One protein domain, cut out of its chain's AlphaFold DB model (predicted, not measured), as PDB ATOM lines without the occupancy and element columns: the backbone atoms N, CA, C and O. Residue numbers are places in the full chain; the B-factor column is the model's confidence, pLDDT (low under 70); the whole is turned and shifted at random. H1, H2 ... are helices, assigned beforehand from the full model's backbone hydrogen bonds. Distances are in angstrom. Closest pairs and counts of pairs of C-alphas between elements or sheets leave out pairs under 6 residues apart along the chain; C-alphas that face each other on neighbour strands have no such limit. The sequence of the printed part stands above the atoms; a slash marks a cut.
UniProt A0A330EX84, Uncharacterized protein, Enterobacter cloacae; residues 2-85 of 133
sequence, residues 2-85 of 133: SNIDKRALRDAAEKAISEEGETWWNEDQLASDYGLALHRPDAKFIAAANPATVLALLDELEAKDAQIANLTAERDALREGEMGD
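AT A GLANCE: This is residues 2 to 85 of the 133 residues of an uncharacterized protein of Enterobacter cloacae (UniProt A0A330EX84). A long helix, H4, sticks out as an arm with residues 63 to 85 from a small helical head, where H1 packs beside its first turns and the short H2 and H3 pack together near its beginning. The printed part has 84 residues, with four named helices, H1 to H4 in order, and no named strand: all helix. It is extended, with a radius of gyration of the C-alphas of 20.2 A, spanning 72 by 26 by 20 A.

IN THESE COORDINATES: H1, residues 6 to 20, begins at C-alpha 6 (35.300, 11.961, -43.388) and is 21.2 A long. H2 is residues 27 to 31, 6.0 A, and H3 residues 40 to 48, 12.2 A. H4, residues 51 to 85, runs 50.4 A to C-alpha 85 (41.717, 47.729, -24.858).

HOW THE PARTS SIT: H1 touches H4, with residues 51 to 58 of H4 alone, at a shallow tilt of 29 degrees, opposite ways; the closest C-alphas, Ala 13 and Pro 51, are 4.6 A apart. H2 touches H3; the closest C-alphas, Glu 27 and Lys 44, are 4.9 A apart. H3 and H4 meet only through their tight link. H1 is apart from H2 and H3, and H2 from H4. In H1, H2, H3 and H4 every O i to N i+4 pair is within hydrogen-bond range.

THE WHOLE: The farthest C-alphas, Tyr 34 and Asp 85, are 72.4 A apart. The printed part has no cut and no long link. pLDDT is under 70 at residues 2, 21 to 22 and 80 to 85.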
ATOM      1  N   SER A   2      45.197  15.941 -47.235       67.31
ATOM      2  CA  SER A   2      44.434  14.827 -47.811       67.31
ATOM      3  C   SER A   2      42.951  15.199 -47.894       67.31
ATOM      4  O   SER A   2      42.406  15.698 -46.914       67.31
ATOM      5  N   ASN A   3      42.313  14.987 -49.048       85.06
ATOM      6  CA  ASN A   3      40.900  15.310 -49.287       85.06
ATOM      7  C   ASN A   3      39.993  14.117 -48.937       85.06
ATOM      8  O   ASN A   3      39.166  13.698 -49.743       85.06
ATOM      9  N   ILE A   4      40.232  13.495 -47.778       89.88
ATOM     10  CA  ILE A   4      39.415  12.366 -47.323       89.88
ATOM     11  C   ILE A   4      38.050  12.915 -46.924       89.88
ATOM     12  O   ILE A   4      37.951  13.764 -46.038       89.88
ATOM     13  N   ASP A   5      37.004  12.396 -47.557       94.38
ATOM     14  CA  ASP A   5      35.631  12.662 -47.155       94.38
ATOM     15  C   ASP A   5      35.318  11.883 -45.868       94.38
ATOM     16  O   ASP A   5      34.952  10.706 -45.892       94.38
ATOM     17  N   LYS A   6      35.524  12.544 -44.721       93.62
ATOM     18  CA  LYS A   6      35.300  11.961 -43.388       93.62
ATOM     19  C   LYS A   6      33.849  11.515 -43.196       93.62
ATOM     20  O   LYS A   6      33.615  10.517 -42.524       93.62
ATOM     21  N   ARG A   7      32.888  12.225 -43.798       94.56
ATOM     22  CA  ARG A   7      31.462  11.911 -43.661       94.56
ATOM     23  C   ARG A   7      31.108  10.665 -44.455       94.56
ATOM     24  O   ARG A   7      30.509   9.758 -43.896       94.56
ATOM     25  N   ALA A   8      31.553  10.582 -45.708       96.06
ATOM     26  CA  ALA A   8      31.367   9.374 -46.505       96.06
ATOM     27  C   ALA A   8      32.022   8.149 -45.842       96.06
ATOM     28  O   ALA A   8      31.454   7.059 -45.862       96.06
ATOM     29  N   LEU A   9      33.196   8.328 -45.222       95.56
ATOM     30  CA  LEU A   9      33.868   7.261 -44.480       95.56
ATOM     31  C   LEU A   9      33.086   6.839 -43.226       95.56
ATOM     32  O   LEU A   9      32.973   5.642 -42.961       95.56
ATOM     33  N   ARG A  10      32.519   7.802 -42.488       96.81
ATOM     34  CA  ARG A  10      31.658   7.545 -41.328       96.81
ATOM     35  C   ARG A  10      30.406   6.768 -41.723       96.81
ATOM     36  O   ARG A  10      30.157   5.705 -41.164       96.81
ATOM     37  N   ASP A  11      29.693   7.243 -42.744       96.19
ATOM     38  CA  ASP A  11      28.475   6.611 -43.258       96.19
ATOM     39  C   ASP A  11      28.757   5.167 -43.715       96.19
ATOM     40  O   ASP A  11      27.978   4.254 -43.441       96.19
ATOM     41  N   ALA A  12      29.895   4.933 -44.380       94.38
ATOM     42  CA  ALA A  12      30.310   3.595 -44.799       94.38
ATOM     43  C   ALA A  12      30.605   2.669 -43.608       94.38
ATOM     44  O   ALA A  12      30.208   1.502 -43.632       94.38
ATOM     45  N   ALA A  13      31.274   3.171 -42.568       93.62
ATOM     46  CA  ALA A  13      31.591   2.393 -41.375       93.62
ATOM     47  C   ALA A  13      30.338   2.075 -40.538       93.62
ATOM     48  O   ALA A  13      30.146   0.927 -40.143       93.62
ATOM     49  N   GLU A  14      29.448   3.049 -40.325       94.38
ATOM     50  CA  GLU A  14      28.167   2.844 -39.630       94.38
ATOM     51  C   GLU A  14      27.281   1.845 -40.379       94.38
ATOM     52  O   GLU A  14      26.702   0.941 -39.773       94.38
ATOM     53  N   LYS A  15      27.225   1.955 -41.711       93.00
ATOM     54  CA  LYS A  15      26.495   1.008 -42.554       93.00
ATOM     55  C   LYS A  15      27.055  -0.409 -42.436       93.00
ATOM     56  O   LYS A  15      26.274  -1.339 -42.255       93.00
ATOM     57  N   ALA A  16      28.379  -0.574 -42.481       90.94
ATOM     58  CA  ALA A  16      29.019  -1.880 -42.327       90.94
ATOM     59  C   ALA A  16      28.661  -2.541 -40.983       90.94
ATOM     60  O   ALA A  16      28.299  -3.715 -40.949       90.94
ATOM     61  N   ILE A  17      28.675  -1.768 -39.889       90.12
ATOM     62  CA  ILE A  17      28.275  -2.253 -38.557       90.12
ATOM     63  C   ILE A  17      26.778  -2.584 -38.515       90.12
ATOM     64  O   ILE A  17      26.381  -3.554 -37.877       90.12
ATOM     65  N   SER A  18      25.927  -1.803 -39.184       88.06
ATOM     66  CA  SER A  18      24.482  -2.042 -39.184       88.06
ATOM     67  C   SER A  18      24.058  -3.256 -40.017       88.06
ATOM     68  O   SER A  18      23.048  -3.874 -39.683       88.06
ATOM     69  N   GLU A  19      24.747  -3.555 -41.120       85.44
ATOM     70  CA  GLU A  19      24.371  -4.630 -42.050       85.44
ATOM     71  C   GLU A  19      24.938  -5.993 -41.635       85.44
ATOM     72  O   GLU A  19      24.232  -6.996 -41.735       85.44
ATOM     73  N   GLU A  20      26.176  -6.036 -41.138       71.94
ATOM     74  CA  GLU A  20      26.839  -7.288 -40.746       71.94
ATOM     75  C   GLU A  20      26.985  -7.441 -39.220       71.94
ATOM     76  O   GLU A  20      27.258  -8.530 -38.724       71.94
ATOM     77  N   GLY A  21      26.730  -6.393 -38.431       66.38
ATOM     78  CA  GLY A  21      27.092  -6.372 -37.011       66.38
ATOM     79  C   GLY A  21      28.601  -6.172 -36.821       66.38
ATOM     80  O   GLY A  21      29.331  -5.839 -37.751       66.38
ATOM     81  N   GLU A  22      29.117  -6.423 -35.615       63.75
ATOM     82  CA  GLU A  22      30.570  -6.450 -35.357       63.75
ATOM     83  C   GLU A  22      31.252  -7.726 -35.902       63.75
ATOM     84  O   GLU A  22      32.293  -8.150 -35.404       63.75
ATOM     85  N   THR A  23      30.693  -8.383 -36.923       72.12
ATOM     86  CA  THR A  23      31.253  -9.622 -37.496       72.12
ATOM     87  C   THR A  23      32.316  -9.354 -38.558       72.12
ATOM     88  O   THR A  23      32.476 -10.133 -39.501       72.12
ATOM     89  N   TRP A  24      33.049  -8.247 -38.418       84.50
ATOM     90  CA  TRP A  24      34.221  -7.982 -39.241       84.50
ATOM     91  C   TRP A  24      35.216  -9.134 -39.109       84.50
ATOM     92  O   TRP A  24      35.415  -9.685 -38.022       84.50
ATOM     93  N   TRP A  25      35.845  -9.513 -40.218       88.19
ATOM     94  CA  TRP A  25      36.738 -10.661 -40.211       88.19
ATOM     95  C   TRP A  25      37.982 -10.388 -39.370       88.19
ATOM     96  O   TRP A  25      38.634  -9.349 -39.489       88.19
ATOM     97  N   ASN A  26      38.333 -11.356 -38.528       89.06
ATOM     98  CA  ASN A  26      39.579 -11.311 -37.774       89.06
ATOM     99  C   ASN A  26      40.786 -11.710 -38.647       89.06
ATOM    100  O   ASN A  26      40.639 -12.190 -39.773       89.06
ATOM    101  N   GLU A  27      41.997 -11.514 -38.112       91.75
ATOM    102  CA  GLU A  27      43.256 -11.809 -38.813       91.75
ATOM    103  C   GLU A  27      43.300 -13.251 -39.342       91.75
ATOM    104  O   GLU A  27      43.687 -13.464 -40.489       91.75
ATOM    105  N   ASP A  28      42.862 -14.231 -38.549       90.44
ATOM    106  CA  ASP A  28      42.912 -15.643 -38.938       90.44
ATOM    107  C   ASP A  28      41.902 -15.964 -40.050       90.44
ATOM    108  O   ASP A  28      42.207 -16.730 -40.962       90.44
ATOM    109  N   GLN A  29      40.718 -15.342 -40.037       91.12
ATOM    110  CA  GLN A  29      39.729 -15.471 -41.115       91.12
ATOM    111  C   GLN A  29      40.225 -14.852 -42.429       91.12
ATOM    112  O   GLN A  29      40.016 -15.423 -43.498       91.12
ATOM    113  N   LEU A  30      40.909 -13.709 -42.350       91.44
ATOM    114  CA  LEU A  30      41.472 -13.006 -43.505       91.44
ATOM    115  C   LEU A  30      42.691 -13.729 -44.098       91.44
ATOM    116  O   LEU A  30      42.843 -13.768 -45.319       91.44
ATOM    117  N   ALA A  31      43.540 -14.310 -43.246       92.50
ATOM    118  CA  ALA A  31      44.754 -15.023 -43.648       92.50
ATOM    119  C   ALA A  31      44.521 -16.501 -44.007       92.50
ATOM    120  O   ALA A  31      45.421 -17.146 -44.535       92.50
ATOM    121  N   SER A  32      43.344 -17.053 -43.701       90.56
ATOM    122  CA  SER A  32      43.013 -18.451 -43.982       90.56
ATOM    123  C   SER A  32      43.047 -18.763 -45.480       90.56
ATOM    124  O   SER A  32      42.461 -18.036 -46.285       90.56
ATOM    125  N   ASP A  33      43.626 -19.915 -45.829       85.69
ATOM    126  CA  ASP A  33      43.618 -20.481 -47.187       85.69
ATOM    127  C   ASP A  33      42.197 -20.819 -47.678       85.69
ATOM    128  O   ASP A  33      41.950 -20.902 -48.878       85.69
ATOM    129  N   TYR A  34      41.250 -21.000 -46.749       80.50
ATOM    130  CA  TYR A  34      39.821 -21.172 -47.040       80.50
ATOM    131  C   TYR A  34      39.041 -19.841 -47.046       80.50
ATOM    132  O   TYR A  34      37.833 -19.847 -47.276       80.50
ATOM    133  N   GLY A  35      39.707 -18.720 -46.745       76.69
ATOM    134  CA  GLY A  35      39.160 -17.360 -46.737       76.69
ATOM    135  C   GLY A  35      39.616 -16.549 -47.953       76.69
ATOM    136  O   GLY A  35      39.580 -17.033 -49.082       76.69
ATOM    137  N   LEU A  36      40.051 -15.302 -47.731       82.81
ATOM    138  CA  LEU A  36      40.635 -14.451 -48.785       82.81
ATOM    139  C   LEU A  36      42.130 -14.720 -49.032       82.81
ATOM    140  O   LEU A  36      42.695 -14.121 -49.946       82.81
ATOM    141  N   ALA A  37      42.760 -15.596 -48.236       89.81
ATOM    142  CA  ALA A  37      44.173 -15.966 -48.337       89.81
ATOM    143  C   ALA A  37      45.124 -14.751 -48.399       89.81
ATOM    144  O   ALA A  37      46.079 -14.717 -49.181       89.81
ATOM    145  N   LEU A  38      44.849 -13.721 -47.590       92.31
ATOM    146  CA  LEU A  38      45.697 -12.534 -47.506       92.31
ATOM    147  C   LEU A  38      47.014 -12.846 -46.791       92.31
ATOM    148  O   LEU A  38      47.077 -13.665 -45.874       92.31
ATOM    149  N   HIS A  39      48.076 -12.126 -47.157       94.94
ATOM    150  CA  HIS A  39      49.331 -12.197 -46.419       94.94
ATOM    151  C   HIS A  39      49.106 -11.750 -44.964       94.94
ATOM    152  O   HIS A  39      48.430 -10.754 -44.707       94.94
ATOM    153  N   ARG A  40      49.672 -12.483 -43.996       91.25
ATOM    154  CA  ARG A  40      49.351 -12.319 -42.565       91.25
ATOM    155  C   ARG A  40      49.490 -10.870 -42.048       91.25
ATOM    156  O   ARG A  40      48.582 -10.402 -41.369       91.25
ATOM    157  N   PRO A  41      50.554 -10.117 -42.383       94.50
ATOM    158  CA  PRO A  41      50.629  -8.677 -42.123       94.50
ATOM    159  C   PRO A  41      49.454  -7.839 -42.647       94.50
ATOM    160  O   PRO A  41      48.967  -6.976 -41.917       94.50
ATOM    161  N   ASP A  42      48.985  -8.094 -43.869       94.44
ATOM    162  CA  ASP A  42      47.884  -7.339 -44.477       94.44
ATOM    163  C   ASP A  42      46.560  -7.695 -43.796       94.44
ATOM    164  O   ASP A  42      45.791  -6.810 -43.421       94.44
ATOM    165  N   ALA A  43      46.342  -8.988 -43.535       94.38
ATOM    166  CA  ALA A  43      45.213  -9.485 -42.754       94.38
ATOM    167  C   ALA A  43      45.154  -8.836 -41.364       94.38
ATOM    168  O   ALA A  43      44.099  -8.373 -40.933       94.38
ATOM    169  N   LYS A  44      46.300  -8.738 -40.680       94.69
ATOM    170  CA  LYS A  44      46.407  -8.096 -39.370       94.69
ATOM    171  C   LYS A  44      46.045  -6.616 -39.424       94.69
ATOM    172  O   LYS A  44      45.320  -6.129 -38.557       94.69
ATOM    173  N   PHE A  45      46.557  -5.897 -40.420       95.25
ATOM    174  CA  PHE A  45      46.260  -4.479 -40.590       95.25
ATOM    175  C   PHE A  45      44.767  -4.249 -40.857       95.25
ATOM    176  O   PHE A  45      44.151  -3.424 -40.189       95.25
ATOM    177  N   ILE A  46      44.172  -5.018 -41.769       93.31
ATOM    178  CA  ILE A  46      42.753  -4.912 -42.139       93.31
ATOM    179  C   ILE A  46      41.837  -5.288 -40.965       93.31
ATOM    180  O   ILE A  46      40.848  -4.602 -40.715       93.31
ATOM    181  N   ALA A  47      42.171  -6.333 -40.203       92.31
ATOM    182  CA  ALA A  47      41.423  -6.713 -39.002       92.31
ATOM    183  C   ALA A  47      41.439  -5.603 -37.935       92.31
ATOM    184  O   ALA A  47      40.432  -5.356 -37.271       92.31
ATOM    185  N   ALA A  48      42.579  -4.920 -37.775       93.69
ATOM    186  CA  ALA A  48      42.713  -3.800 -36.845       93.69
ATOM    187  C   ALA A  48      41.982  -2.538 -37.338       93.69
ATOM    188  O   ALA A  48      41.353  -1.844 -36.540       93.69
ATOM    189  N   ALA A  49      42.019  -2.265 -38.645       94.56
ATOM    190  CA  ALA A  49      41.344  -1.147 -39.307       94.56
ATOM    191  C   ALA A  49      39.853  -1.423 -39.583       94.56
ATOM    192  O   ALA A  49      39.321  -1.050 -40.630       94.56
ATOM    193  N   ASN A  50      39.180  -2.097 -38.651       93.25
ATOM    194  CA  ASN A  50      37.760  -2.413 -38.756       93.25
ATOM    195  C   ASN A  50      36.875  -1.147 -38.649       93.25
ATOM    196  O   ASN A  50      37.346  -0.099 -38.187       93.25
ATOM    197  N   PRO A  51      35.586  -1.226 -39.036       94.56
ATOM    198  CA  PRO A  51      34.670  -0.086 -38.983       94.56
ATOM    199  C   PRO A  51      34.591   0.609 -37.615       94.56
ATOM    200  O   PRO A  51      34.586   1.837 -37.561       94.56
ATOM    201  N   ALA A  52      34.591  -0.142 -36.510       93.69
ATOM    202  CA  ALA A  52      34.527   0.428 -35.164       93.69
ATOM    203  C   ALA A  52      35.790   1.237 -34.818       93.69
ATOM    204  O   ALA A  52      35.692   2.352 -34.307       93.69
ATOM    205  N   THR A  53      36.976   0.726 -35.164       95.00
ATOM    206  CA  THR A  53      38.247   1.449 -35.017       95.00
ATOM    207  C   THR A  53      38.254   2.723 -35.863       95.00
ATOM    208  O   THR A  53      38.714   3.765 -35.400       95.00
ATOM    209  N   VAL A  54      37.734   2.671 -37.096       95.12
ATOM    210  CA  VAL A  54      37.640   3.850 -37.972       95.12
ATOM    211  C   VAL A  54      36.728   4.917 -37.366       95.12
ATOM    212  O   VAL A  54      37.118   6.082 -37.338       95.12
ATOM    213  N   LEU A  55      35.559   4.538 -36.839       95.88
ATOM    214  CA  LEU A  55      34.658   5.475 -36.162       95.88
ATOM    215  C   LEU A  55      35.310   6.106 -34.928       95.88
ATOM    216  O   LEU A  55      35.274   7.325 -34.791       95.88
ATOM    217  N   ALA A  56      35.990   5.313 -34.096       96.88
ATOM    218  CA  ALA A  56      36.711   5.830 -32.934       96.88
ATOM    219  C   ALA A  56      37.799   6.849 -33.329       96.88
ATOM    220  O   ALA A  56      37.918   7.907 -32.714       96.88
ATOM    221  N   LEU A  57      38.558   6.577 -34.396       96.94
ATOM    222  CA  LEU A  57      39.558   7.516 -34.915       96.94
ATOM    223  C   LEU A  57      38.929   8.794 -35.486       96.94
ATOM    224  O   LEU A  57      39.514   9.870 -35.350       96.94
ATOM    225  N   LEU A  58      37.762   8.695 -36.130       96.81
ATOM    226  CA  LEU A  58      37.020   9.863 -36.609       96.81
ATOM    227  C   LEU A  58      36.524  10.720 -35.439       96.81
ATOM    228  O   LEU A  58      36.723  11.931 -35.472       96.81
ATOM    229  N   ASP A  59      35.982  10.103 -34.388       97.25
ATOM    230  CA  ASP A  59      35.546  10.800 -33.173       97.25
ATOM    231  C   ASP A  59      36.720  11.508 -32.474       97.25
ATOM    232  O   ASP A  59      36.626  12.685 -32.115       97.25
ATOM    233  N   GLU A  60      37.870  10.837 -32.334       97.81
ATOM    234  CA  GLU A  60      39.089  11.451 -31.792       97.81
ATOM    235  C   GLU A  60      39.572  12.636 -32.638       97.81
ATOM    236  O   GLU A  60      40.063  13.637 -32.102       97.81
ATOM    237  N   LEU A  61      39.457  12.532 -33.962       95.69
ATOM    238  CA  LEU A  61      39.871  13.584 -34.880       95.69
ATOM    239  C   LEU A  61      38.930  14.790 -34.817       95.69
ATOM    240  O   LEU A  61      39.409  15.920 -34.755       95.69
ATOM    241  N   GLU A  62      37.618  14.567 -34.781       94.69
ATOM    242  CA  GLU A  62      36.612  15.619 -34.600       94.69
ATOM    243  C   GLU A  62      36.787  16.336 -33.252       94.69
ATOM    244  O   GLU A  62      36.741  17.566 -33.192       94.69
ATOM    245  N   ALA A  63      37.089  15.597 -32.177       97.12
ATOM    246  CA  ALA A  63      37.392  16.179 -30.872       97.12
ATOM    247  C   ALA A  63      38.649  17.067 -30.906       97.12
ATOM    248  O   ALA A  63      38.667  18.150 -30.313       97.12
ATOM    249  N   LYS A  64      39.699  16.648 -31.626       96.56
ATOM    250  CA  LYS A  64      40.909  17.465 -31.822       96.56
ATOM    251  C   LYS A  64      40.638  18.694 -32.684       96.56
ATOM    252  O   LYS A  64      41.121  19.770 -32.342       96.56
ATOM    253  N   ASP A  65      39.855  18.563 -33.752       95.31
ATOM    254  CA  ASP A  65      39.455  19.691 -34.600       95.31
ATOM    255  C   ASP A  65      38.663  20.727 -33.776       95.31
ATOM    256  O   ASP A  65      38.943  21.926 -33.852       95.31
ATOM    257  N   ALA A  66      37.756  20.276 -32.903       95.88
ATOM    258  CA  ALA A  66      37.032  21.140 -31.972       95.88
ATOM    259  C   ALA A  66      37.965  21.819 -30.953       95.88
ATOM    260  O   ALA A  66      37.838  23.019 -30.699       95.88
ATOM    261  N   GLN A  67      38.940  21.089 -30.405       97.00
ATOM    262  CA  GLN A  67      39.944  21.654 -29.501       97.00
ATOM    263  C   GLN A  67      40.792  22.727 -30.198       97.00
ATOM    264  O   GLN A  67      41.044  23.781 -29.618       97.00
ATOM    265  N   ILE A  68      41.213  22.488 -31.443       96.44
ATOM    266  CA  ILE A  68      41.968  23.459 -32.245       96.44
ATOM    267  C   ILE A  68      41.115  24.694 -32.520       96.44
ATOM    268  O   ILE A  68      41.615  25.809 -32.372       96.44
ATOM    269  N   ALA A  69      39.845  24.522 -32.890       95.44
ATOM    270  CA  ALA A  69      38.930  25.636 -33.108       95.44
ATOM    271  C   ALA A  69      38.763  26.477 -31.834       95.44
ATOM    272  O   ALA A  69      38.874  27.700 -31.902       95.44
ATOM    273  N   ASN A  70      38.593  25.834 -30.673       95.12
ATOM    274  CA  ASN A  70      38.488  26.537 -29.398       95.12
ATOM    275  C   ASN A  70      39.780  27.287 -29.043       95.12
ATOM    276  O   ASN A  70      39.740  28.480 -28.783       95.12
ATOM    277  N   LEU A  71      40.943  26.632 -29.119       93.62
ATOM    278  CA  LEU A  71      42.232  27.282 -28.848       93.62
ATOM    279  C   LEU A  71      42.531  28.423 -29.828       93.62
ATOM    280  O   LEU A  71      43.154  29.416 -29.461       93.62
ATOM    281  N   THR A  72      42.097  28.295 -31.081       92.69
ATOM    282  CA  THR A  72      42.215  29.358 -32.086       92.69
ATOM    283  C   THR A  72      41.326  30.538 -31.713       92.69
ATOM    284  O   THR A  72      41.808  31.667 -31.716       92.69
ATOM    285  N   ALA A  73      40.075  30.284 -31.321       89.12
ATOM    286  CA  ALA A  73      39.154  31.315 -30.859       89.12
ATOM    287  C   ALA A  73      39.649  31.997 -29.575       89.12
ATOM    288  O   ALA A  73      39.621  33.218 -29.491       89.12
ATOM    289  N   GLU A  74      40.166  31.240 -28.605       89.56
ATOM    290  CA  GLU A  74      40.782  31.779 -27.388       89.56
ATOM    291  C   GLU A  74      42.010  32.632 -27.716       89.56
ATOM    292  O   GLU A  74      42.138  33.744 -27.214       89.56
ATOM    293  N   ARG A  75      42.899  32.163 -28.600       84.44
ATOM    294  CA  ARG A  75      44.061  32.937 -29.065       84.44
ATOM    295  C   ARG A  75      43.634  34.236 -29.745       84.44
ATOM    296  O   ARG A  75      44.264  35.268 -29.524       84.44
ATOM    297  N   ASP A  76      42.616  34.184 -30.591       81.88
ATOM    298  CA  ASP A  76      42.140  35.349 -31.333       81.88
ATOM    299  C   ASP A  76      41.414  36.326 -30.404       81.88
ATOM    300  O   ASP A  76      41.684  37.519 -30.468       81.88
ATOM    301  N   ALA A  77      40.628  35.831 -29.445       79.44
ATOM    302  CA  ALA A  77      40.021  36.634 -28.388       79.44
ATOM    303  C   ALA A  77      41.062  37.247 -27.441       79.44
ATOM    304  O   ALA A  77      40.882  38.373 -26.998       79.44
ATOM    305  N   LEU A  78      42.165  36.554 -27.137       75.69
ATOM    306  CA  LEU A  78      43.277  37.124 -26.375       75.69
ATOM    307  C   LEU A  78      43.998  38.197 -27.181       75.69
ATOM    308  O   LEU A  78      44.260  39.263 -26.642       75.69
ATOM    309  N   ARG A  79      44.244  37.979 -28.478       72.38
ATOM    310  CA  ARG A  79      44.765  39.030 -29.361       72.38
ATOM    311  C   ARG A  79      43.820  40.215 -29.414       72.38
ATOM    312  O   ARG A  79      44.290  41.332 -29.327       72.38
ATOM    313  N   GLU A  80      42.517  40.005 -29.530       64.12
ATOM    314  CA  GLU A  80      41.521  41.075 -29.524       64.12
ATOM    315  C   GLU A  80      41.272  41.664 -28.138       64.12
ATOM    316  O   GLU A  80      40.817  42.787 -28.065       64.12
ATOM    317  N   GLY A  81      41.563  40.978 -27.037       59.22
ATOM    318  CA  GLY A  81      41.444  41.507 -25.676       59.22
ATOM    319  C   GLY A  81      42.672  42.329 -25.301       59.22
ATOM    320  O   GLY A  81      42.553  43.485 -24.896       59.22
ATOM    321  N   GLU A  82      43.860  41.782 -25.563       52.25
ATOM    322  CA  GLU A  82      45.132  42.502 -25.518       52.25
ATOM    323  C   GLU A  82      45.136  43.679 -26.496       52.25
ATOM    324  O   GLU A  82      45.786  44.680 -26.207       52.25
ATOM    325  N   MET A  83      44.412  43.585 -27.625       49.75
ATOM    326  CA  MET A  83      44.348  44.624 -28.659       49.75
ATOM    327  C   MET A  83      43.067  45.494 -28.627       49.75
ATOM    328  O   MET A  83      43.012  46.558 -29.245       49.75
ATOM    329  N   GLY A  84      42.042  45.089 -27.882       48.03
ATOM    330  CA  GLY A  84      40.700  45.693 -27.850       48.03
ATOM    331  C   GLY A  84      40.557  46.746 -26.770       48.03
ATOM    332  O   GLY A  84      39.932  47.777 -27.015       48.03
ATOM    333  N   ASP A  85      41.291  46.586 -25.669       51.38
ATOM    334  CA  ASP A  85      41.717  47.729 -24.858       51.38
ATOM    335  C   ASP A  85      42.915  48.457 -25.517       51.38
ATOM    336  O   ASP A  85      43.191  49.622 -25.215       51.38
TER     337      ASP A  85